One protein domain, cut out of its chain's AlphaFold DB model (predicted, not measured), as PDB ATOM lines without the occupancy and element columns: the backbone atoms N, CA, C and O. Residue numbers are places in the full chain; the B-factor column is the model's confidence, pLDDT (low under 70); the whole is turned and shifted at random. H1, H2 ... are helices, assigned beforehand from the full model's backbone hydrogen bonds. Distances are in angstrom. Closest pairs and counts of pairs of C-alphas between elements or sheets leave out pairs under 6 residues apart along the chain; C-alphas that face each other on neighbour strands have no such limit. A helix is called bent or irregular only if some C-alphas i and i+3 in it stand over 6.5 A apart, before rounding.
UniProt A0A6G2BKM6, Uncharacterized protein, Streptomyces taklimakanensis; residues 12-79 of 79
ATOM      1  N   ALA A  12      37.696  11.394 -29.810       72.25
ATOM      2  CA  ALA A  12      36.302  11.819 -29.905       72.25
ATOM      3  C   ALA A  12      35.501  11.092 -31.006       72.25
ATOM      4  O   ALA A  12      34.317  10.815 -30.823       72.25
ATOM      5  N   ALA A  13      36.115  10.772 -32.148       67.88
ATOM      6  CA  ALA A  13      35.472  10.029 -33.230       67.88
ATOM      7  C   ALA A  13      35.208   8.571 -32.821       67.88
ATOM      8  O   ALA A  13      34.097   8.081 -33.016       67.88
ATOM      9  N   ALA A  14      36.176   7.937 -32.150       69.75
ATOM     10  CA  ALA A  14      36.032   6.588 -31.604       69.75
ATOM     11  C   ALA A  14      34.908   6.500 -30.554       69.75
ATOM     12  O   ALA A  14      34.042   5.632 -30.644       69.75
ATOM     13  N   ARG A  15      34.836   7.458 -29.614       74.06
ATOM     14  CA  ARG A  15      33.750   7.516 -28.611       74.06
ATOM     15  C   ARG A  15      32.365   7.712 -29.229       74.06
ATOM     16  O   ARG A  15      31.387   7.166 -28.728       74.06
ATOM     17  N   ARG A  16      32.250   8.492 -30.309       74.06
ATOM     18  CA  ARG A  16      30.966   8.683 -31.010       74.06
ATOM     19  C   ARG A  16      30.480   7.401 -31.678       74.06
ATOM     20  O   ARG A  16      29.280   7.138 -31.660       74.06
ATOM     21  N   GLU A  17      31.393   6.620 -32.245       73.31
ATOM     22  CA  GLU A  17      31.078   5.327 -32.856       73.31
ATOM     23  C   GLU A  17      30.671   4.292 -31.794       73.31
ATOM     24  O   GLU A  17      29.636   3.643 -31.929       73.31
ATOM     25  N   GLU A  18      31.417   4.219 -30.689       76.62
ATOM     26  CA  GLU A  18      31.087   3.414 -29.503       76.62
ATOM     27  C   GLU A  18      29.681   3.748 -28.974       76.62
ATOM     28  O   GLU A  18      28.843   2.863 -28.800       76.62
ATOM     29  N   ASN A  19      29.382   5.037 -28.780       78.38
ATOM     30  CA  ASN A  19      28.071   5.478 -28.311       78.38
ATOM     31  C   ASN A  19      26.967   5.123 -29.312       78.38
ATOM     32  O   ASN A  19      25.918   4.624 -28.904       78.38
ATOM     33  N   ARG A  20      27.195   5.307 -30.620       76.06
ATOM     34  CA  ARG A  20      26.232   4.893 -31.654       76.06
ATOM     35  C   ARG A  20      25.931   3.399 -31.577       76.06
ATOM     36  O   ARG A  20      24.759   3.027 -31.599       76.06
ATOM     37  N   ARG A  21      26.954   2.556 -31.414       77.00
ATOM     38  CA  ARG A  21      26.788   1.103 -31.254       77.00
ATOM     39  C   ARG A  21      25.990   0.752 -30.001       77.00
ATOM     40  O   ARG A  21      25.059  -0.043 -30.088       77.00
ATOM     41  N   ARG A  22      26.290   1.381 -28.861       78.00
ATOM     42  CA  ARG A  22      25.554   1.164 -27.600       78.00
ATOM     43  C   ARG A  22      24.086   1.569 -27.706       78.00
ATOM     44  O   ARG A  22      23.213   0.806 -27.307       78.00
ATOM     45  N   HIS A  23      23.798   2.734 -28.284       81.00
ATOM     46  CA  HIS A  23      22.421   3.192 -28.486       81.00
ATOM     47  C   HIS A  23      21.650   2.305 -29.468       81.00
ATOM     48  O   HIS A  23      20.466   2.042 -29.252       81.00
ATOM     49  N   LEU A  24      22.312   1.815 -30.519       75.56
ATOM     50  CA  LEU A  24      21.719   0.857 -31.446       75.56
ATOM     51  C   LEU A  24      21.407  -0.472 -30.743       75.56
ATOM     52  O   LEU A  24      20.288  -0.964 -30.858       75.56
ATOM     53  N   ALA A  25      22.341  -1.004 -29.950       77.69
ATOM     54  CA  ALA A  25      22.135  -2.225 -29.173       77.69
ATOM     55  C   ALA A  25      20.981  -2.084 -28.167       77.69
ATOM     56  O   ALA A  25      20.130  -2.965 -28.078       77.69
ATOM     57  N   ALA A  26      20.888  -0.949 -27.466       80.00
ATOM     58  CA  ALA A  26      19.787  -0.667 -26.548       80.00
ATOM     59  C   ALA A  26      18.430  -0.579 -27.270       80.00
ATOM     60  O   ALA A  26      17.430  -1.105 -26.781       80.00
ATOM     61  N   ARG A  27      18.389   0.037 -28.461       74.56
ATOM     62  CA  ARG A  27      17.182   0.085 -29.301       74.56
ATOM     63  C   ARG A  27      16.766  -1.299 -29.786       74.56
ATOM     64  O   ARG A  27      15.587  -1.624 -29.705       74.56
ATOM     65  N   LEU A  28      17.715  -2.117 -30.240       72.38
ATOM     66  CA  LEU A  28      17.451  -3.493 -30.661       72.38
ATOM     67  C   LEU A  28      16.950  -4.347 -29.491       72.38
ATOM     68  O   LEU A  28      15.977  -5.077 -29.653       72.38
ATOM     69  N   ALA A  29      17.532  -4.197 -28.298       73.88
ATOM     70  CA  ALA A  29      17.079  -4.889 -27.092       73.88
ATOM     71  C   ALA A  29      15.657  -4.472 -26.676       73.88
ATOM     72  O   ALA A  29      14.827  -5.325 -26.369       73.88
ATOM     73  N   ALA A  30      15.341  -3.173 -26.715       72.12
ATOM     74  CA  ALA A  30      14.003  -2.664 -26.405       72.12
ATOM     75  C   ALA A  30      12.947  -3.110 -27.432       72.12
ATOM     76  O   ALA A  30      11.805  -3.392 -27.076       72.12
ATOM     77  N   GLN A  31      13.321  -3.201 -28.708       71.12
ATOM     78  CA  GLN A  31      12.437  -3.700 -29.760       71.12
ATOM     79  C   GLN A  31      12.284  -5.225 -29.702       71.12
ATOM     80  O   GLN A  31      11.192  -5.730 -29.946       71.12
ATOM     81  N   GLY A  32      13.318  -5.958 -29.279       68.00
ATOM     82  CA  GLY A  32      13.241  -7.394 -29.002       68.00
ATOM     83  C   GLY A  32      12.203  -7.748 -27.933       68.00
ATOM     84  O   GLY A  32      11.527  -8.766 -28.053       68.00
ATOM     85  N   GLN A  33      11.981  -6.870 -26.947       75.56
ATOM     86  CA  GLN A  33      10.921  -7.046 -25.940       75.56
ATOM     87  C   GLN A  33       9.503  -6.970 -26.528       75.56
ATOM     88  O   GLN A  33       8.568  -7.507 -25.944       75.56
ATOM     89  N   ARG A  34       9.326  -6.353 -27.705       74.94
ATOM     90  CA  ARG A  34       8.049  -6.332 -28.445       74.94
ATOM     91  C   ARG A  34       7.849  -7.585 -29.309       74.94
ATOM     92  O   ARG A  34       6.932  -7.637 -30.129       74.94
ATOM     93  N   GLY A  35       8.715  -8.583 -29.141       79.56
ATOM     94  CA  GLY A  35       8.691  -9.836 -29.876       79.56
ATOM     95  C   GLY A  35       9.183  -9.700 -31.324       79.56
ATOM     96  O   GLY A  35       9.767  -8.681 -31.706       79.56
ATOM     97  N   PRO A  36       8.921 -10.717 -32.166       78.12
ATOM     98  CA  PRO A  36       9.433 -10.791 -33.538       78.12
ATOM     99  C   PRO A  36       9.090  -9.564 -34.395       78.12
ATOM    100  O   PRO A  36       9.898  -9.118 -35.207       78.12
ATOM    101  N   ARG A  37       7.915  -8.961 -34.167       79.62
ATOM    102  CA  ARG A  37       7.474  -7.745 -34.870       79.62
ATOM    103  C   ARG A  37       8.346  -6.529 -34.559       79.62
ATOM    104  O   ARG A  37       8.607  -5.732 -35.454       79.62
ATOM    105  N   GLY A  38       8.805  -6.385 -33.316       80.25
ATOM    106  CA  GLY A  38       9.690  -5.284 -32.939       80.25
ATOM    107  C   GLY A  38      11.064  -5.410 -33.589       80.25
ATOM    108  O   GLY A  38      11.590  -4.431 -34.113       80.25
ATOM    109  N   VAL A  39      11.611  -6.627 -33.638       80.25
ATOM    110  CA  VAL A  39      12.884  -6.904 -34.326       80.25
ATOM    111  C   VAL A  39      12.777  -6.589 -35.819       80.25
ATOM    112  O   VAL A  39      13.649  -5.907 -36.357       80.25
ATOM    113  N   ALA A  40      11.686  -7.003 -36.472       83.31
ATOM    114  CA  ALA A  40      11.439  -6.700 -37.880       83.31
ATOM    115  C   ALA A  40      11.337  -5.188 -38.145       83.31
ATOM    116  O   ALA A  40      11.952  -4.684 -39.083       83.31
ATOM    117  N   ALA A  41      10.624  -4.445 -37.291       81.75
ATOM    118  CA  ALA A  41      10.522  -2.990 -37.402       81.75
ATOM    119  C   ALA A  41      11.884  -2.296 -37.230       81.75
ATOM    120  O   ALA A  41      12.227  -1.404 -38.001       81.75
ATOM    121  N   ALA A  42      12.690  -2.739 -36.261       84.12
ATOM    122  CA  ALA A  42      14.023  -2.186 -36.033       84.12
ATOM    123  C   ALA A  42      14.974  -2.455 -37.210       84.12
ATOM    124  O   ALA A  42      15.732  -1.570 -37.610       84.12
ATOM    125  N   TRP A  43      14.916  -3.663 -37.773       85.94
ATOM    126  CA  TRP A  43      15.682  -4.022 -38.962       85.94
ATOM    127  C   TRP A  43      15.274  -3.162 -40.164       85.94
ATOM    128  O   TRP A  43      16.131  -2.608 -40.853       85.94
ATOM    129  N   TRP A  44      13.967  -2.983 -40.366       87.56
ATOM    130  CA  TRP A  44      13.428  -2.156 -41.441       87.56
ATOM    131  C   TRP A  44      13.867  -0.691 -41.333       87.56
ATOM    132  O   TRP A  44      14.338  -0.119 -42.318       87.56
ATOM    133  N   ASP A  45      13.792  -0.096 -40.141       89.25
ATOM    134  CA  ASP A  45      14.255   1.277 -39.908       89.25
ATOM    135  C   ASP A  45      15.746   1.437 -40.235       89.25
ATOM    136  O   ASP A  45      16.161   2.444 -40.819       89.25
ATOM    137  N   GLN A  46      16.563   0.437 -39.898       88.06
ATOM    138  CA  GLN A  46      17.990   0.458 -40.196       88.06
ATOM    139  C   GLN A  46      18.266   0.338 -41.699       88.06
ATOM    140  O   GLN A  46      19.064   1.111 -42.232       88.06
ATOM    141  N   ALA A  47      17.586  -0.576 -42.392       90.62
ATOM    142  CA  ALA A  47      17.711  -0.738 -43.839       90.62
ATOM    143  C   ALA A  47      17.307   0.546 -44.586       90.62
ATOM    144  O   ALA A  47      18.027   1.019 -45.467       90.62
ATOM    145  N   ARG A  48      16.213   1.179 -44.146       92.44
ATOM    146  CA  ARG A  48      15.739   2.467 -44.659       92.44
ATOM    147  C   ARG A  48      16.763   3.588 -44.451       92.44
ATOM    148  O   ARG A  48      16.997   4.387 -45.355       92.44
ATOM    149  N   ALA A  49      17.392   3.650 -43.275       91.88
ATOM    150  CA  ALA A  49      18.422   4.647 -42.986       91.88
ATOM    151  C   ALA A  49      19.653   4.498 -43.896       91.88
ATOM    152  O   ALA A  49      20.229   5.507 -44.308       91.88
ATOM    153  N   VAL A  50      20.037   3.261 -44.226       90.25
ATOM    154  CA  VAL A  50      21.136   2.970 -45.158       90.25
ATOM    155  C   VAL A  50      20.768   3.389 -46.580       90.25
ATOM    156  O   VAL A  50      21.533   4.133 -47.191       90.25
ATOM    157  N   ALA A  51      19.594   2.998 -47.085       91.56
ATOM    158  CA  ALA A  51      19.140   3.390 -48.423       91.56
ATOM    159  C   ALA A  51      19.074   4.920 -48.575       91.56
ATOM    160  O   ALA A  51      19.650   5.478 -49.506       91.56
ATOM    161  N   ALA A  52      18.507   5.621 -47.587       92.31
ATOM    162  CA  ALA A  52      18.445   7.083 -47.582       92.31
ATOM    163  C   ALA A  52      19.828   7.759 -47.512       92.31
ATOM    164  O   ALA A  52      19.989   8.894 -47.959       92.31
ATOM    165  N   ALA A  53      20.825   7.122 -46.889       91.88
ATOM    166  CA  ALA A  53      22.195   7.634 -46.876       91.88
ATOM    167  C   ALA A  53      22.874   7.458 -48.242       91.88
ATOM    168  O   ALA A  53      23.580   8.362 -48.686       91.88
ATOM    169  N   GLN A  54      22.624   6.332 -48.914       92.12
ATOM    170  CA  GLN A  54      23.155   6.033 -50.245       92.12
ATOM    171  C   GLN A  54      22.524   6.915 -51.328       92.12
ATOM    172  O   GLN A  54      23.243   7.448 -52.170       92.12
ATOM    173  N   GLU A  55      21.214   7.162 -51.253       92.56
ATOM    174  CA  GLU A  55      20.517   8.119 -52.120       92.56
ATOM    175  C   GLU A  55      21.155   9.512 -52.027       92.56
ATOM    176  O   GLU A  55      21.535  10.098 -53.038       92.56
ATOM    177  N   ARG A  56      21.383  10.007 -50.801       92.56
ATOM    178  CA  ARG A  56      22.085  11.280 -50.560       92.56
ATOM    179  C   ARG A  56      23.530  11.290 -51.064       92.56
ATOM    180  O   ARG A  56      24.062  12.362 -51.335       92.56
ATOM    181  N   ALA A  57      24.158  10.124 -51.192       92.50
ATOM    182  CA  ALA A  57      25.487   9.958 -51.772       92.50
ATOM    183  C   ALA A  57      25.469   9.825 -53.311       92.50
ATOM    184  O   ALA A  57      26.514   9.565 -53.907       92.50
ATOM    185  N   GLY A  58      24.310  10.006 -53.956       93.69
ATOM    186  CA  GLY A  58      24.157   9.966 -55.412       93.69
ATOM    187  C   GLY A  58      23.840   8.583 -55.982       93.69
ATOM    188  O   GLY A  58      24.013   8.390 -57.181       93.69
ATOM    189  N   ARG A  59      23.391   7.633 -55.149       91.81
ATOM    190  CA  ARG A  59      22.931   6.296 -55.569       91.81
ATOM    191  C   ARG A  59      21.427   6.129 -55.337       91.81
ATOM    192  O   ARG A  59      21.036   5.513 -54.340       91.81
ATOM    193  N   PRO A  60      20.568   6.717 -56.187       88.62
ATOM    194  CA  PRO A  60      19.116   6.586 -56.050       88.62
ATOM    195  C   PRO A  60      18.629   5.129 -56.162       88.62
ATOM    196  O   PRO A  60      17.636   4.771 -55.533       88.62
ATOM    197  N   GLU A  61      19.364   4.263 -56.869       93.44
ATOM    198  CA  GLU A  61      19.068   2.833 -57.036       93.44
ATOM    199  C   GLU A  61      19.137   2.016 -55.732       93.44
ATOM    200  O   GLU A  61      18.665   0.882 -55.677       93.44
ATOM    201  N   ALA A  62      19.669   2.587 -54.645       91.88
ATOM    202  CA  ALA A  62      19.764   1.911 -53.353       91.88
ATOM    203  C   ALA A  62      18.396   1.504 -52.774       91.88
ATOM    204  O   ALA A  62      18.308   0.536 -52.013       91.88
ATOM    205  N   TRP A  63      17.327   2.225 -53.125       92.06
ATOM    206  CA  TRP A  63      15.962   1.851 -52.754       92.06
ATOM    207  C   TRP A  63      15.454   0.641 -53.539       92.06
ATOM    208  O   TRP A  63      14.832  -0.243 -52.946       92.06
ATOM    209  N   ASP A  64      15.769   0.565 -54.832       94.94
ATOM    210  CA  ASP A  64      15.404  -0.569 -55.685       94.94
ATOM    211  C   ASP A  64      16.134  -1.840 -55.241       94.94
ATOM    212  O   ASP A  64      15.537  -2.915 -55.159       94.94
ATOM    213  N   ASP A  65      17.411  -1.720 -54.876       93.62
ATOM    214  CA  ASP A  65      18.192  -2.834 -54.335       93.62
ATOM    215  C   ASP A  65      17.635  -3.323 -52.993       93.62
ATOM    216  O   ASP A  65      17.557  -4.533 -52.758       93.62
ATOM    217  N   LEU A  66      17.187  -2.406 -52.127       93.25
ATOM    218  CA  LEU A  66      16.507  -2.769 -50.883       93.25
ATOM    219  C   LEU A  66      15.189  -3.510 -51.159       93.25
ATOM    220  O   LEU A  66      14.911  -4.519 -50.507       93.25
ATOM    221  N   ALA A  67      14.395  -3.046 -52.125       93.94
ATOM    222  CA  ALA A  67      13.145  -3.696 -52.511       93.94
ATOM    223  C   ALA A  67      13.388  -5.112 -53.062       93.94
ATOM    224  O   ALA A  67      12.755  -6.062 -52.601       93.94
ATOM    225  N   ARG A  68      14.366  -5.283 -53.964       94.75
ATOM    226  CA  ARG A  68      14.761  -6.600 -54.495       94.75
ATOM    227  C   ARG A  68      15.274  -7.532 -53.408       94.75
ATOM    228  O   ARG A  68      14.963  -8.721 -53.408       94.75
ATOM    229  N   PHE A  69      16.073  -7.018 -52.475       92.75
ATOM    230  CA  PHE A  69      16.553  -7.816 -51.352       92.75
ATOM    231  C   PHE A  69      15.386  -8.337 -50.508       92.75
ATOM    232  O   PHE A  69      15.359  -9.521 -50.172       92.75
ATOM    233  N   LEU A  70      14.419  -7.472 -50.193       90.06
ATOM    234  CA  LEU A  70      13.225  -7.848 -49.442       90.06
ATOM    235  C   LEU A  70      12.381  -8.889 -50.171       90.06
ATOM    236  O   LEU A  70      11.980  -9.874 -49.559       90.06
ATOM    237  N   GLU A  71      12.149  -8.696 -51.465       93.19
ATOM    238  CA  GLU A  71      11.429  -9.655 -52.295       93.19
ATOM    239  C   GLU A  71      12.107 -11.030 -52.259       93.19
ATOM    240  O   GLU A  71      11.472 -12.022 -51.903       93.19
ATOM    241  N   ASN A  72      13.417 -11.086 -52.515       92.31
ATOM    242  CA  ASN A  72      14.193 -12.327 -52.473       92.31
ATOM    243  C   ASN A  72      14.181 -12.980 -51.084       92.31
ATOM    244  O   ASN A  72      14.098 -14.204 -50.956       92.31
ATOM    245  N   TYR A  73      14.265 -12.173 -50.026       88.50
ATOM    246  CA  TYR A  73      14.208 -12.657 -48.653       88.50
ATOM    247  C   TYR A  73      12.842 -13.280 -48.338       88.50
ATOM    248  O   TYR A  73      12.780 -14.398 -47.829       88.50
ATOM    249  N   CYS A  74      11.751 -12.600 -48.694       88.69
ATOM    250  CA  CYS A  74      10.392 -13.106 -48.522       88.69
ATOM    251  C   CYS A  74      10.124 -14.347 -49.381       88.69
ATOM    252  O   CYS A  74       9.496 -15.281 -48.898       88.69
ATOM    253  N   GLN A  75      10.633 -14.416 -50.611       91.06
ATOM    254  CA  GLN A  75      10.523 -15.624 -51.433       91.06
ATOM    255  C   GLN A  75      11.248 -16.820 -50.799       91.06
ATOM    256  O   GLN A  75      10.751 -17.942 -50.847       91.06
ATOM    257  N   ARG A  76      12.414 -16.587 -50.183       90.06
ATOM    258  CA  ARG A  76      13.241 -17.646 -49.589       90.06
ATOM    259  C   ARG A  76      12.761 -18.119 -48.215       90.06
ATOM    260  O   ARG A  76      12.944 -19.290 -47.898       90.06
ATOM    261  N   TYR A  77      12.218 -17.220 -47.398       86.00
ATOM    262  CA  TYR A  77      11.902 -17.475 -45.985       86.00
ATOM    263  C   TYR A  77      10.436 -17.215 -45.609       86.00
ATOM    264  O   TYR A  77      10.088 -17.309 -44.437       86.00
ATOM    265  N   GLY A  78       9.587 -16.835 -46.565       69.62
ATOM    266  CA  GLY A  78       8.154 -16.594 -46.355       69.62
ATOM    267  C   GLY A  78       7.262 -17.826 -46.534       69.62
ATOM    268  O   GLY A  78       6.043 -17.670 -46.508       69.62
ATOM    269  N   GLN A  79       7.858 -19.005 -46.745       54.84
ATOM    270  CA  GLN A  79       7.207 -20.323 -46.701       54.84
ATOM    271  C   GLN A  79       7.277 -20.874 -45.275       54.84
ATOM    272  O   GLN A  79       6.273 -21.463 -44.822       54.84
TER     273      GLN A  79
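This is residues 12 to 79 of the 79 residues of an uncharacterized protein of Streptomyces taklimakanensis (UniProt A0A6G2BKM6). What shape does the printed part make? It is a flat, open zigzag of three helices, like a letter N: H1 runs one way, H2 folds back from it as the middle stroke, and H3 folds back again. H1 and H2 open as a V from their shared turn, H2 and H3 open as a second V from the other turn, and residues 12 to 23 of H1 and residues 71 to 79 at the far end stick out. What is it built of, and how large is it? The 68 printed residues hold three named helices in the order H1, H2, H3 and no named strand, and the class is all helix. The whole is loose, with a radius of gyration of the C-alphas of 14.6 A, and the C-alphas span 41 by 36 by 13 A.

Where does the first helix run? H1 is residues 12 to 32, from C-alpha 12 at (36.302, 11.819, -29.905) to C-alpha 32, 30.0 A away. Where does the next one run? H2 is residues 36 to 56, beginning with C-alpha 36 at (9.433, -10.791, -33.538), and it measures 30.6 A from first to last C-alpha. And the last? H3 is residues 62 to 77, 22.2 A from first to last C-alpha, and it ends with C-alpha 77 at (11.902, -17.475, -45.985).

How do H1 and H2 meet? They form a helical hairpin and touch, with residues 27 to 32 of H1 alone and residues 38 to 42 of H2 alone; their closest C-alphas, those of Gln 31 and Gly 38, are 4.5 A apart. They run opposite ways at a tilt of 37 degrees, only just steep. How do H2 and H3 meet? They too form a helical hairpin and touch, with residues 47 to 55 of H2 alone and residues 62 to 66 of H3 alone; their closest C-alphas, those of Ala 51 and Ala 62, are 5.2 A apart. They run opposite ways at a shallow tilt of 28 degrees. Do H1 and H3 meet? H1 and H3 are apart, with no C-alpha of the one within 8 A of the other. What do the backbones show? In H1, H2 and H3 every O i to N i+4 pair is within hydrogen-bond range, and no helix is bent.

How far does it reach? The two C-alphas farthest apart are those of Ala 12 and Gln 79, the first and last printed residues, at 46.5 A. Is the printed part whole, and how long are its links? It has no cut, and the links from H1 to H2 and from H2 to H3 are both tight, with 3 and 5 residues between the helices. Where is the model less sure? The mean pLDDT of the printed part is 83.6, and residues 13 to 14, residue 32 and residues 78 to 79 are under 70.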